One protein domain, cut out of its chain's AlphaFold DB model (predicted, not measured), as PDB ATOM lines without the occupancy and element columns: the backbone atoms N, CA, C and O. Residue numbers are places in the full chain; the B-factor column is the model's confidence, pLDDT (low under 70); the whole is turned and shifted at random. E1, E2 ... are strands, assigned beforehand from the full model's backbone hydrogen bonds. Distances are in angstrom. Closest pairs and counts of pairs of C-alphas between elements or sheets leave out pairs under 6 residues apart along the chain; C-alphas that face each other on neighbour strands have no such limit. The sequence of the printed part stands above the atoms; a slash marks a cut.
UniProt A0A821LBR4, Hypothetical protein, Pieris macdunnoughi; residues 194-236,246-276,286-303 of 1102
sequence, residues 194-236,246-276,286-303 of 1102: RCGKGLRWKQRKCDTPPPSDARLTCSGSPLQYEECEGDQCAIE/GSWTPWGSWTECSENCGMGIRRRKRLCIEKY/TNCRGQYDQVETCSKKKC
ATOM      1  N   ARG A 194     -44.878  31.691 -22.343       83.56
ATOM      2  CA  ARG A 194     -45.316  30.282 -22.267       83.56
ATOM      3  C   ARG A 194     -44.229  29.310 -22.721       83.56
ATOM      4  O   ARG A 194     -44.127  28.228 -22.169       83.56
ATOM      5  N   CYS A 195     -43.421  29.713 -23.700       83.38
ATOM      6  CA  CYS A 195     -42.310  28.937 -24.239       83.38
ATOM      7  C   CYS A 195     -41.047  29.806 -24.320       83.38
ATOM      8  O   CYS A 195     -41.081  30.911 -24.878       83.38
ATOM      9  N   GLY A 196     -39.933  29.295 -23.791       83.88
ATOM     10  CA  GLY A 196     -38.634  29.966 -23.762       83.88
ATOM     11  C   GLY A 196     -38.592  31.185 -22.835       83.88
ATOM     12  O   GLY A 196     -39.475  31.395 -22.003       83.88
ATOM     13  N   LYS A 197     -37.544  32.003 -22.978       87.88
ATOM     14  CA  LYS A 197     -37.261  33.127 -22.072       87.88
ATOM     15  C   LYS A 197     -38.359  34.196 -22.033       87.88
ATOM     16  O   LYS A 197     -38.798  34.703 -23.066       87.88
ATOM     17  N   GLY A 198     -38.718  34.607 -20.823       88.81
ATOM     18  CA  GLY A 198     -39.631  35.703 -20.523       88.81
ATOM     19  C   GLY A 198     -39.277  36.411 -19.218       88.81
ATOM     20  O   GLY A 198     -38.211  36.210 -18.641       88.81
ATOM     21  N   LEU A 199     -40.199  37.246 -18.750       90.94
ATOM     22  CA  LEU A 199     -40.136  37.944 -17.469       90.94
ATOM     23  C   LEU A 199     -41.345  37.570 -16.613       90.94
ATOM     24  O   LEU A 199     -42.477  37.582 -17.109       90.94
ATOM     25  N   ARG A 200     -41.118  37.327 -15.320       90.69
ATOM     26  CA  ARG A 200     -42.163  37.335 -14.284       90.69
ATOM     27  C   ARG A 200     -42.013  38.575 -13.411       90.69
ATOM     28  O   ARG A 200     -40.939  39.169 -13.344       90.69
ATOM     29  N   TRP A 201     -43.092  39.003 -12.769       91.56
ATOM     30  CA  TRP A 201     -43.113  40.243 -11.991       91.56
ATOM     31  C   TRP A 201     -43.945  40.110 -10.721       91.56
ATOM     32  O   TRP A 201     -44.811  39.245 -10.606       91.56
ATOM     33  N   LYS A 202     -43.679  40.998  -9.769       92.06
ATOM     34  CA  LYS A 202     -44.454  41.184  -8.543       92.06
ATOM     35  C   LYS A 202     -44.620  42.671  -8.254       92.06
ATOM     36  O   LYS A 202     -43.855  43.506  -8.745       92.06
ATOM     37  N   GLN A 203     -45.636  42.993  -7.470       87.94
ATOM     38  CA  GLN A 203     -46.064  44.362  -7.197       87.94
ATOM     39  C   GLN A 203     -46.207  44.600  -5.689       87.94
ATOM     40  O   GLN A 203     -46.195  43.657  -4.899       87.94
ATOM     41  N   ARG A 204     -46.326  45.866  -5.299       85.50
ATOM     42  CA  ARG A 204     -46.583  46.313  -3.925       85.50
ATOM     43  C   ARG A 204     -47.306  47.657  -3.939       85.50
ATOM     44  O   ARG A 204     -47.213  48.400  -4.917       85.50
ATOM     45  N   LYS A 205     -48.001  47.980  -2.852       80.44
ATOM     46  CA  LYS A 205     -48.819  49.191  -2.709       80.44
ATOM     47  C   LYS A 205     -48.273  50.120  -1.633       80.44
ATOM     48  O   LYS A 205     -47.504  49.706  -0.775       80.44
ATOM     49  N   CYS A 206     -48.651  51.391  -1.709       76.25
ATOM     50  CA  CYS A 206     -48.246  52.428  -0.761       76.25
ATOM     51  C   CYS A 206     -49.371  52.677   0.260       76.25
ATOM     52  O   CYS A 206     -49.993  53.739   0.264       76.25
ATOM     53  N   ASP A 207     -49.716  51.645   1.032       71.81
ATOM     54  CA  ASP A 207     -50.957  51.575   1.815       71.81
ATOM     55  C   ASP A 207     -50.780  51.091   3.266       71.81
ATOM     56  O   ASP A 207     -51.762  50.989   4.000       71.81
ATOM     57  N   THR A 208     -49.548  50.821   3.708       70.25
ATOM     58  CA  THR A 208     -49.287  50.072   4.948       70.25
ATOM     59  C   THR A 208     -48.141  50.668   5.792       70.25
ATOM     60  O   THR A 208     -47.089  50.049   5.929       70.25
ATOM     61  N   PRO A 209     -48.334  51.850   6.427       62.50
ATOM     62  CA  PRO A 209     -49.532  52.700   6.394       62.50
ATOM     63  C   PRO A 209     -49.632  53.585   5.132       62.50
ATOM     64  O   PRO A 209     -48.623  53.836   4.466       62.50
ATOM     65  N   PRO A 210     -50.838  54.088   4.801       67.12
ATOM     66  CA  PRO A 210     -51.046  54.960   3.650       67.12
ATOM     67  C   PRO A 210     -50.540  56.390   3.921       67.12
ATOM     68  O   PRO A 210     -50.582  56.853   5.065       67.12
ATOM     69  N   PRO A 211     -50.102  57.130   2.886       69.62
ATOM     70  CA  PRO A 211     -49.610  58.499   3.032       69.62
ATOM     71  C   PRO A 211     -50.737  59.485   3.375       69.62
ATOM     72  O   PRO A 211     -51.809  59.452   2.771       69.62
ATOM     73  N   SER A 212     -50.483  60.424   4.294       63.00
ATOM     74  CA  SER A 212     -51.469  61.455   4.679       63.00
ATOM     75  C   SER A 212     -51.512  62.675   3.743       63.00
ATOM     76  O   SER A 212     -52.402  63.512   3.866       63.00
ATOM     77  N   ASP A 213     -50.532  62.802   2.847       62.91
ATOM     78  CA  ASP A 213     -50.372  63.877   1.861       62.91
ATOM     79  C   ASP A 213     -49.783  63.261   0.580       62.91
ATOM     80  O   ASP A 213     -48.907  62.396   0.647       62.91
ATOM     81  N   ALA A 214     -50.217  63.718  -0.597       58.03
ATOM     82  CA  ALA A 214     -49.679  63.277  -1.886       58.03
ATOM     83  C   ALA A 214     -48.149  63.480  -2.016       58.03
ATOM     84  O   ALA A 214     -47.485  62.742  -2.748       58.03
ATOM     85  N   ARG A 215     -47.585  64.452  -1.284       62.25
ATOM     86  CA  ARG A 215     -46.143  64.746  -1.183       62.25
ATOM     87  C   ARG A 215     -45.359  63.739  -0.331       62.25
ATOM     88  O   ARG A 215     -44.140  63.702  -0.434       62.25
ATOM     89  N   LEU A 216     -46.037  62.936   0.492       66.12
ATOM     90  CA  LEU A 216     -45.443  61.964   1.424       66.12
ATOM     91  C   LEU A 216     -45.585  60.513   0.926       66.12
ATOM     92  O   LEU A 216     -45.653  59.575   1.719       66.12
ATOM     93  N   THR A 217     -45.669  60.333  -0.394       70.50
ATOM     94  CA  THR A 217     -45.799  59.034  -1.067       70.50
ATOM     95  C   THR A 217     -44.500  58.217  -1.039       70.50
ATOM     96  O   THR A 217     -43.404  58.749  -0.877       70.50
ATOM     97  N   CYS A 218     -44.631  56.898  -1.185       76.62
ATOM     98  CA  CYS A 218     -43.538  55.944  -1.022       76.62
ATOM     99  C   CYS A 218     -42.425  56.104  -2.074       76.62
ATOM    100  O   CYS A 218     -42.683  56.102  -3.279       76.62
ATOM    101  N   SER A 219     -41.169  56.132  -1.624       73.00
ATOM    102  CA  SER A 219     -39.991  56.194  -2.501       73.00
ATOM    103  C   SER A 219     -39.637  54.834  -3.116       73.00
ATOM    104  O   SER A 219     -39.579  53.819  -2.420       73.00
ATOM    105  N   GLY A 220     -39.329  54.812  -4.417       75.56
ATOM    106  CA  GLY A 220     -38.947  53.610  -5.176       75.56
ATOM    107  C   GLY A 220     -40.066  53.049  -6.066       75.56
ATOM    108  O   GLY A 220     -41.151  53.611  -6.146       75.56
ATOM    109  N   SER A 221     -39.802  51.945  -6.772       81.25
ATOM    110  CA  SER A 221     -40.775  51.346  -7.704       81.25
ATOM    111  C   SER A 221     -41.878  50.545  -6.980       81.25
ATOM    112  O   SER A 221     -41.546  49.797  -6.051       81.25
ATOM    113  N   PRO A 222     -43.151  50.606  -7.429       85.12
ATOM    114  CA  PRO A 222     -44.209  49.671  -7.022       85.12
ATOM    115  C   PRO A 222     -44.109  48.292  -7.707       85.12
ATOM    116  O   PRO A 222     -44.855  47.384  -7.358       85.12
ATOM    117  N   LEU A 223     -43.218  48.130  -8.693       88.44
ATOM    118  CA  LEU A 223     -43.094  46.953  -9.562       88.44
ATOM    119  C   LEU A 223     -41.648  46.425  -9.573       88.44
ATOM    120  O   LEU A 223     -40.710  47.208  -9.737       88.44
ATOM    121  N   GLN A 224     -41.475  45.108  -9.460       92.06
ATOM    122  CA  GLN A 224     -40.205  44.399  -9.659       92.06
ATOM    123  C   GLN A 224     -40.409  43.258 -10.664       92.06
ATOM    124  O   GLN A 224     -41.447  42.599 -10.639       92.06
ATOM    125  N   TYR A 225     -39.425  43.013 -11.530       90.44
ATOM    126  CA  TYR A 225     -39.418  41.919 -12.507       90.44
ATOM    127  C   TYR A 225     -38.100  41.137 -12.457       90.44
ATOM    128  O   TYR A 225     -37.086  41.666 -12.004       90.44
ATOM    129  N   GLU A 226     -38.126  39.890 -12.923       92.94
ATOM    130  CA  GLU A 226     -36.958  39.015 -13.092       92.94
ATOM    131  C   GLU A 226     -37.164  38.053 -14.276       92.94
ATOM    132  O   GLU A 226     -38.299  37.842 -14.718       92.94
ATOM    133  N   GLU A 227     -36.075  37.493 -14.811       92.31
ATOM    134  CA  GLU A 227     -36.133  36.519 -15.910       92.31
ATOM    135  C   GLU A 227     -36.737  35.179 -15.466       92.31
ATOM    136  O   GLU A 227     -36.590  34.738 -14.326       92.31
ATOM    137  N   CYS A 228     -37.430  34.525 -16.394       90.56
ATOM    138  CA  CYS A 228     -38.002  33.194 -16.235       90.56
ATOM    139  C   CYS A 228     -37.993  32.452 -17.575       90.56
ATOM    140  O   CYS A 228     -37.843  33.061 -18.635       90.56
ATOM    141  N   GLU A 229     -38.186  31.139 -17.536       88.56
ATOM    142  CA  GLU A 229     -38.290  30.296 -18.725       88.56
ATOM    143  C   GLU A 229     -39.659  29.607 -18.740       88.56
ATOM    144  O   GLU A 229     -40.113  29.101 -17.713       88.56
ATOM    145  N   GLY A 230     -40.342  29.667 -19.883       83.75
ATOM    146  CA  GLY A 230     -41.609  28.982 -20.125       83.75
ATOM    147  C   GLY A 230     -41.380  27.596 -20.723       83.75
ATOM    148  O   GLY A 230     -40.637  27.448 -21.695       83.75
ATOM    149  N   ASP A 231     -42.043  26.599 -20.153       81.31
ATOM    150  CA  ASP A 231     -41.907  25.165 -20.425       81.31
ATOM    151  C   ASP A 231     -42.891  24.625 -21.483       81.31
ATOM    152  O   ASP A 231     -42.667  23.559 -22.055       81.31
ATOM    153  N   GLN A 232     -43.949  25.370 -21.814       79.19
ATOM    154  CA  GLN A 232     -45.030  24.968 -22.729       79.19
ATOM    155  C   GLN A 232     -44.652  25.130 -24.214       79.19
ATOM    156  O   GLN A 232     -45.420  25.658 -25.024       79.19
ATOM    157  N   CYS A 233     -43.448  24.702 -24.590       77.25
ATOM    158  CA  CYS A 233     -42.972  24.736 -25.969       77.25
ATOM    159  C   CYS A 233     -43.577  23.619 -26.825       77.25
ATOM    160  O   CYS A 233     -43.665  22.467 -26.397       77.25
ATOM    161  N   ALA A 234     -43.955  23.944 -28.064       71.12
ATOM    162  CA  ALA A 234     -44.170  22.925 -29.089       71.12
ATOM    163  C   ALA A 234     -42.873  22.122 -29.296       71.12
ATOM    164  O   ALA A 234     -41.787  22.703 -29.372       71.12
ATOM    165  N   ILE A 235     -42.993  20.793 -29.345       64.81
ATOM    166  CA  ILE A 235     -41.869  19.887 -29.599       64.81
ATOM    167  C   ILE A 235     -41.585  19.912 -31.103       64.81
ATOM    168  O   ILE A 235     -42.499  19.762 -31.911       64.81
ATOM    169  N   GLU A 236     -40.323  20.112 -31.474       58.09
ATOM    170  CA  GLU A 236     -39.872  20.042 -32.865       58.09
ATOM    171  C   GLU A 236     -39.735  18.556 -33.260       58.09
ATOM    172  O   GLU A 236     -38.844  17.864 -32.765       58.09
ATOM    173  N   GLY A 246     -45.452  30.165 -35.413       69.38
ATOM    174  CA  GLY A 246     -46.117  30.986 -34.396       69.38
ATOM    175  C   GLY A 246     -45.710  32.458 -34.506       69.38
ATOM    176  O   GLY A 246     -44.573  32.814 -34.202       69.38
ATOM    177  N   SER A 247     -46.636  33.330 -34.909       81.69
ATOM    178  CA  SER A 247     -46.412  34.779 -34.988       81.69
ATOM    179  C   SER A 247     -47.158  35.508 -33.880       81.69
ATOM    180  O   SER A 247     -48.381  35.445 -33.797       81.69
ATOM    181  N   TRP A 248     -46.448  36.296 -33.078       85.12
ATOM    182  CA  TRP A 248     -47.087  37.245 -32.166       85.12
ATOM    183  C   TRP A 248     -47.941  38.273 -32.924       85.12
ATOM    184  O   TRP A 248     -47.525  38.786 -33.965       85.12
ATOM    185  N   THR A 249     -49.101  38.641 -32.371       88.94
ATOM    186  CA  THR A 249     -49.803  39.869 -32.771       88.94
ATOM    187  C   THR A 249     -48.962  41.103 -32.414       88.94
ATOM    188  O   THR A 249     -48.105  41.044 -31.520       88.94
ATOM    189  N   PRO A 250     -49.270  42.275 -33.001       90.50
ATOM    190  CA  PRO A 250     -48.969  43.549 -32.358       90.50
ATOM    191  C   PRO A 250     -49.430  43.552 -30.892       90.50
ATOM    192  O   PRO A 250     -50.391  42.869 -30.519       90.50
ATOM    193  N   TRP A 251     -48.744  44.323 -30.050       91.75
ATOM    194  CA  TRP A 251     -49.187  44.550 -28.677       91.75
ATOM    195  C   TRP A 251     -50.517  45.302 -28.663       91.75
ATOM    196  O   TRP A 251     -50.657  46.320 -29.341       91.75
ATOM    197  N   GLY A 252     -51.466  44.833 -27.851       92.50
ATOM    198  CA  GLY A 252     -52.675  45.591 -27.555       92.50
ATOM    199  C   GLY A 252     -52.367  46.894 -26.813       92.50
ATOM    200  O   GLY A 252     -51.272  47.088 -26.269       92.50
ATOM    201  N   SER A 253     -53.355  47.786 -26.771       93.88
ATOM    202  CA  SER A 253     -53.293  49.014 -25.978       93.88
ATOM    203  C   SER A 253     -52.965  48.720 -24.512       93.88
ATOM    204  O   SER A 253     -53.405  47.716 -23.947       93.88
ATOM    205  N   TRP A 254     -52.219  49.625 -23.881       92.31
ATOM    206  CA  TRP A 254     -52.074  49.629 -22.428       92.31
ATOM    207  C   TRP A 254     -53.434  49.838 -21.753       92.31
ATOM    208  O   TRP A 254     -54.228  50.663 -22.210       92.31
ATOM    209  N   THR A 255     -53.670  49.150 -20.636       90.94
ATOM    210  CA  THR A 255     -54.739  49.514 -19.698       90.94
ATOM    211  C   THR A 255     -54.538  50.937 -19.183       90.94
ATOM    212  O   THR A 255     -53.429  51.488 -19.218       90.94
ATOM    213  N   GLU A 256     -55.586  51.507 -18.592       86.75
ATOM    214  CA  GLU A 256     -55.395  52.644 -17.698       86.75
ATOM    215  C   GLU A 256     -54.427  52.297 -16.551       86.75
ATOM    216  O   GLU A 256     -54.203  51.129 -16.216       86.75
ATOM    217  N   CYS A 257     -53.825  53.338 -15.971       86.25
ATOM    218  CA  CYS A 257     -52.957  53.209 -14.805       86.25
ATOM    219  C   CYS A 257     -53.796  52.847 -13.572       86.25
ATOM    220  O   CYS A 257     -54.774  53.553 -13.310       86.25
ATOM    221  N   SER A 258     -53.394  51.801 -12.838       81.75
ATOM    222  CA  SER A 258     -54.125  51.226 -11.694       81.75
ATOM    223  C   SER A 258     -54.530  52.272 -10.659       81.75
ATOM    224  O   SER A 258     -55.682  52.317 -10.237       81.75
ATOM    225  N   GLU A 259     -53.596  53.158 -10.317       73.31
ATOM    226  CA  GLU A 259     -53.828  54.240  -9.374       73.31
ATOM    227  C   GLU A 259     -54.356  55.477 -10.088       73.31
ATOM    228  O   GLU A 259     -53.967  55.789 -11.218       73.31
ATOM    229  N   ASN A 260     -55.223  56.229  -9.412       66.12
ATOM    230  CA  ASN A 260     -55.755  57.498  -9.915       66.12
ATOM    231  C   ASN A 260     -54.828  58.696  -9.677       66.12
ATOM    232  O   ASN A 260     -55.010  59.741 -10.300       66.12
ATOM    233  N   CYS A 261     -53.807  58.532  -8.842       66.94
ATOM    234  CA  CYS A 261     -52.844  59.557  -8.467       66.94
ATOM    235  C   CYS A 261     -51.478  58.920  -8.152       66.94
ATOM    236  O   CYS A 261     -51.399  57.731  -7.856       66.94
ATOM    237  N   GLY A 262     -50.391  59.694  -8.225       69.25
ATOM    238  CA  GLY A 262     -49.049  59.191  -7.901       69.25
ATOM    239  C   GLY A 262     -48.511  58.182  -8.925       69.25
ATOM    240  O   GLY A 262     -48.655  58.391 -10.133       69.25
ATOM    241  N   MET A 263     -47.850  57.122  -8.443       75.25
ATOM    242  CA  MET A 263     -47.353  56.011  -9.266       75.25
ATOM    243  C   MET A 263     -48.245  54.777  -9.129       75.25
ATOM    244  O   MET A 263     -48.495  54.318  -8.019       75.25
ATOM    245  N   GLY A 264     -48.647  54.214 -10.265       79.25
ATOM    246  CA  GLY A 264     -49.324  52.925 -10.368       79.25
ATOM    247  C   GLY A 264     -48.700  52.054 -11.452       79.25
ATOM    248  O   GLY A 264     -47.584  52.316 -11.912       79.25
ATOM    249  N   ILE A 265     -49.432  51.031 -11.892       84.81
ATOM    250  CA  ILE A 265     -49.013  50.149 -12.989       84.81
ATOM    251  C   ILE A 265     -50.046  50.099 -14.117       84.81
ATOM    252  O   ILE A 265     -51.243  50.272 -13.896       84.81
ATOM    253  N   ARG A 266     -49.577  49.840 -15.337       89.06
ATOM    254  CA  ARG A 266     -50.398  49.544 -16.517       89.06
ATOM    255  C   ARG A 266     -49.950  48.226 -17.140       89.06
ATOM    256  O   ARG A 266     -48.773  47.880 -17.062       89.06
ATOM    257  N   ARG A 267     -50.879  47.488 -17.749       90.12
ATOM    258  CA  ARG A 267     -50.632  46.176 -18.370       90.12
ATOM    259  C   ARG A 267     -51.011  46.201 -19.850       90.12
ATOM    260  O   ARG A 267     -51.914  46.936 -20.234       90.12
ATOM    261  N   ARG A 268     -50.351  45.398 -20.682       92.31
ATOM    262  CA  ARG A 268     -50.791  45.087 -22.049       92.31
ATOM    263  C   ARG A 268     -50.459  43.646 -22.404       92.31
ATOM    264  O   ARG A 268     -49.479  43.093 -21.915       92.31
ATOM    265  N   LYS A 269     -51.256  43.062 -23.293       89.81
ATOM    266  CA  LYS A 269     -51.088  41.686 -23.774       89.81
ATOM    267  C   LYS A 269     -50.978  41.646 -25.294       89.81
ATOM    268  O   LYS A 269     -51.412  42.572 -25.982       89.81
ATOM    269  N   ARG A 270     -50.412  40.558 -25.801       88.44
ATOM    270  CA  ARG A 270     -50.467  40.147 -27.208       88.44
ATOM    271  C   ARG A 270     -50.852  38.674 -27.291       88.44
ATOM    272  O   ARG A 270     -50.672  37.934 -26.325       88.44
ATOM    273  N   LEU A 271     -51.407  38.267 -28.425       86.62
ATOM    274  CA  LEU A 271     -51.828  36.890 -28.675       86.62
ATOM    275  C   LEU A 271     -50.835  36.211 -29.620       86.62
ATOM    276  O   LEU A 271     -50.171  36.878 -30.413       86.62
ATOM    277  N   CYS A 272     -50.733  34.889 -29.536       84.81
ATOM    278  CA  CYS A 272     -50.056  34.100 -30.556       84.81
ATOM    279  C   CYS A 272     -51.044  33.808 -31.693       84.81
ATOM    280  O   CYS A 272     -52.172  33.397 -31.429       84.81
ATOM    281  N   ILE A 273     -50.628  34.028 -32.939       81.38
ATOM    282  CA  ILE A 273     -51.296  33.512 -34.135       81.38
ATOM    283  C   ILE A 273     -50.495  32.294 -34.587       81.38
ATOM    284  O   ILE A 273     -49.363  32.425 -35.056       81.38
ATOM    285  N   GLU A 274     -51.092  31.115 -34.464       74.12
ATOM    286  CA  GLU A 274     -50.510  29.855 -34.920       74.12
ATOM    287  C   GLU A 274     -51.142  29.488 -36.264       74.12
ATOM    288  O   GLU A 274     -52.361  29.535 -36.417       74.12
ATOM    289  N   LYS A 275     -50.313  29.201 -37.274       62.62
ATOM    290  CA  LYS A 275     -50.779  29.040 -38.665       62.62
ATOM    291  C   LYS A 275     -51.272  27.634 -39.016       62.62
ATOM    292  O   LYS A 275     -51.774  27.441 -40.119       62.62
ATOM    293  N   TYR A 276     -51.153  26.680 -38.094       59.44
ATOM    294  CA  TYR A 276     -51.588  25.297 -38.274       59.44
ATOM    295  C   TYR A 276     -52.335  24.814 -37.032       59.44
ATOM    296  O   TYR A 276     -51.773  24.791 -35.941       59.44
ATOM    297  N   THR A 286     -47.209  25.837 -27.300       74.69
ATOM    298  CA  THR A 286     -47.226  26.948 -28.272       74.69
ATOM    299  C   THR A 286     -45.930  27.082 -29.068       74.69
ATOM    300  O   THR A 286     -44.831  26.808 -28.579       74.69
ATOM    301  N   ASN A 287     -46.068  27.556 -30.307       77.00
ATOM    302  CA  ASN A 287     -44.968  27.900 -31.203       77.00
ATOM    303  C   ASN A 287     -44.422  29.324 -30.983       77.00
ATOM    304  O   ASN A 287     -43.325  29.640 -31.445       77.00
ATOM    305  N   CYS A 288     -45.152  30.205 -30.290       80.50
ATOM    306  CA  CYS A 288     -44.687  31.568 -30.042       80.50
ATOM    307  C   CYS A 288     -43.723  31.636 -28.843       80.50
ATOM    308  O   CYS A 288     -44.146  31.706 -27.686       80.50
ATOM    309  N   ARG A 289     -42.416  31.692 -29.120       83.88
ATOM    310  CA  ARG A 289     -41.373  31.931 -28.105       83.88
ATOM    311  C   ARG A 289     -41.429  33.375 -27.569       83.88
ATOM    312  O   ARG A 289     -41.586  34.330 -28.338       83.88
ATOM    313  N   GLY A 290     -41.276  33.546 -26.254       83.62
ATOM    314  CA  GLY A 290     -41.146  34.849 -25.585       83.62
ATOM    315  C   GLY A 290     -42.417  35.447 -24.953       83.62
ATOM    316  O   GLY A 290     -43.454  34.802 -24.824       83.62
ATOM    317  N   GLN A 291     -42.313  36.708 -24.513       88.19
ATOM    318  CA  GLN A 291     -43.301  37.378 -23.647       88.19
ATOM    319  C   GLN A 291     -44.681  37.599 -24.308       88.19
ATOM    320  O   GLN A 291     -44.739  38.165 -25.400       88.19
ATOM    321  N   TYR A 292     -45.787  37.286 -23.622       87.81
ATOM    322  CA  TYR A 292     -47.176  37.553 -24.047       87.81
ATOM    323  C   TYR A 292     -47.919  38.598 -23.190       87.81
ATOM    324  O   TYR A 292     -48.859  39.228 -23.677       87.81
ATOM    325  N   ASP A 293     -47.503  38.809 -21.936       88.31
ATOM    326  CA  ASP A 293     -48.073  39.795 -21.001       88.31
ATOM    327  C   ASP A 293     -46.967  40.728 -20.480       88.31
ATOM    328  O   ASP A 293     -45.890  40.271 -20.099       88.31
ATOM    329  N   GLN A 294     -47.201  42.039 -20.496       88.56
ATOM    330  CA  GLN A 294     -46.221  43.053 -20.100       88.56
ATOM    331  C   GLN A 294     -46.850  44.059 -19.133       88.56
ATOM    332  O   GLN A 294     -47.942  44.571 -19.382       88.56
ATOM    333  N   VAL A 295     -46.127  44.389 -18.062       88.81
ATOM    334  CA  VAL A 295     -46.500  45.410 -17.072       88.81
ATOM    335  C   VAL A 295     -45.430  46.503 -17.033       88.81
ATOM    336  O   VAL A 295     -44.245  46.221 -17.192       88.81
ATOM    337  N   GLU A 296     -45.849  47.749 -16.831       89.06
ATOM    338  CA  GLU A 296     -44.981  48.926 -16.736       89.06
ATOM    339  C   GLU A 296     -45.507  49.883 -15.653       89.06
ATOM    340  O   GLU A 296     -46.716  49.987 -15.431       89.06
ATOM    341  N   THR A 297     -44.609  50.609 -14.987       86.75
ATOM    342  CA  THR A 297     -44.961  51.700 -14.067       86.75
ATOM    343  C   THR A 297     -45.496  52.921 -14.815       86.75
ATOM    344  O   THR A 297     -44.922  53.345 -15.815       86.75
ATOM    345  N   CYS A 298     -46.544  53.554 -14.294       85.38
ATOM    346  CA  CYS A 298     -47.142  54.766 -14.854       85.38
ATOM    347  C   CYS A 298     -47.347  55.834 -13.771       85.38
ATOM    348  O   CYS A 298     -47.556  55.515 -12.604       85.38
ATOM    349  N   SER A 299     -47.285  57.114 -14.153       75.75
ATOM    350  CA  SER A 299     -47.385  58.248 -13.223       75.75
ATOM    351  C   SER A 299     -48.499  59.215 -13.634       75.75
ATOM    352  O   SER A 299     -48.477  59.756 -14.743       75.75
ATOM    353  N   LYS A 300     -49.470  59.459 -12.743       69.81
ATOM    354  CA  LYS A 300     -50.544  60.454 -12.925       69.81
ATOM    355  C   LYS A 300     -50.212  61.720 -12.117       69.81
ATOM    356  O   LYS A 300     -50.351  61.748 -10.898       69.81
ATOM    357  N   LYS A 301     -49.829  62.805 -12.811       58.78
ATOM    358  CA  LYS A 301     -49.393  64.101 -12.227       58.78
ATOM    359  C   LYS A 301     -50.461  64.909 -11.457       58.78
ATOM    360  O   LYS A 301     -50.149  65.997 -10.982       58.78
ATOM    361  N   LYS A 302     -51.718  64.458 -11.375       60.97
ATOM    362  CA  LYS A 302     -52.806  65.185 -10.691       60.97
ATOM    363  C   LYS A 302     -53.417  64.308  -9.605       60.97
ATOM    364  O   LYS A 302     -54.054  63.309  -9.913       60.97
ATOM    365  N   CYS A 303     -53.242  64.724  -8.356       64.19
ATOM    366  CA  CYS A 303     -53.804  64.073  -7.178       64.19
ATOM    367  C   CYS A 303     -54.931  64.949  -6.618       64.19
ATOM    368  O   CYS A 303     -54.706  66.131  -6.366       64.19
TER     369      CYS A 303
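This is residues 194 to 236, 246 to 276 and 286 to 303 of the 1102 residues of the protein "Hypothetical protein" of Pieris macdunnoughi (UniProt A0A821LBR4). With little regular structure, this is a thin, loose rod of two two-stranded ribbons, hairpin E1-E2 and antiparallel pair E3-E4, both running lengthwise with few contacts between them. Long unnamed stretches, residues 204 to 222 and 246 to 261, make much of the rest. The printed part has 92 residues, 34 of them in four named strands, E1 E2 E3 E4, all strand; the radius of gyration of the C-alphas is 17.2 A, the spans 57 by 23 by 14 A.

Start at E1, residues 195 to 203, antiparallel to E2, residues 223 to 231; look for N 198 and O 228, 2.8 A apart. E3, residues 262 to 269, is antiparallel to E4, residues 293 to 300, with N 264 and O 298 at 2.9 A. Between E2 and E4 the closest C-alphas, Leu 223 and Thr 297, are 6.8 A apart; E1 and E3 are apart.

Find C-alpha 195 at (-42.310, 28.937, -24.239); E1 runs 23.3 A, bending by 52 degrees at residue 198. E2 runs 24.4 A, E3 23.7 A, and E4 22.3 A to C-alpha 300 at (-50.544, 60.454, -12.925).

The E1 to E2 link is long. Cuts at 237 to 245 and 277 to 285 leave C-alpha gaps of 12.7 A and 11.0 A. Look for pLDDT under 70 at 20 residues, among them 209 to 216.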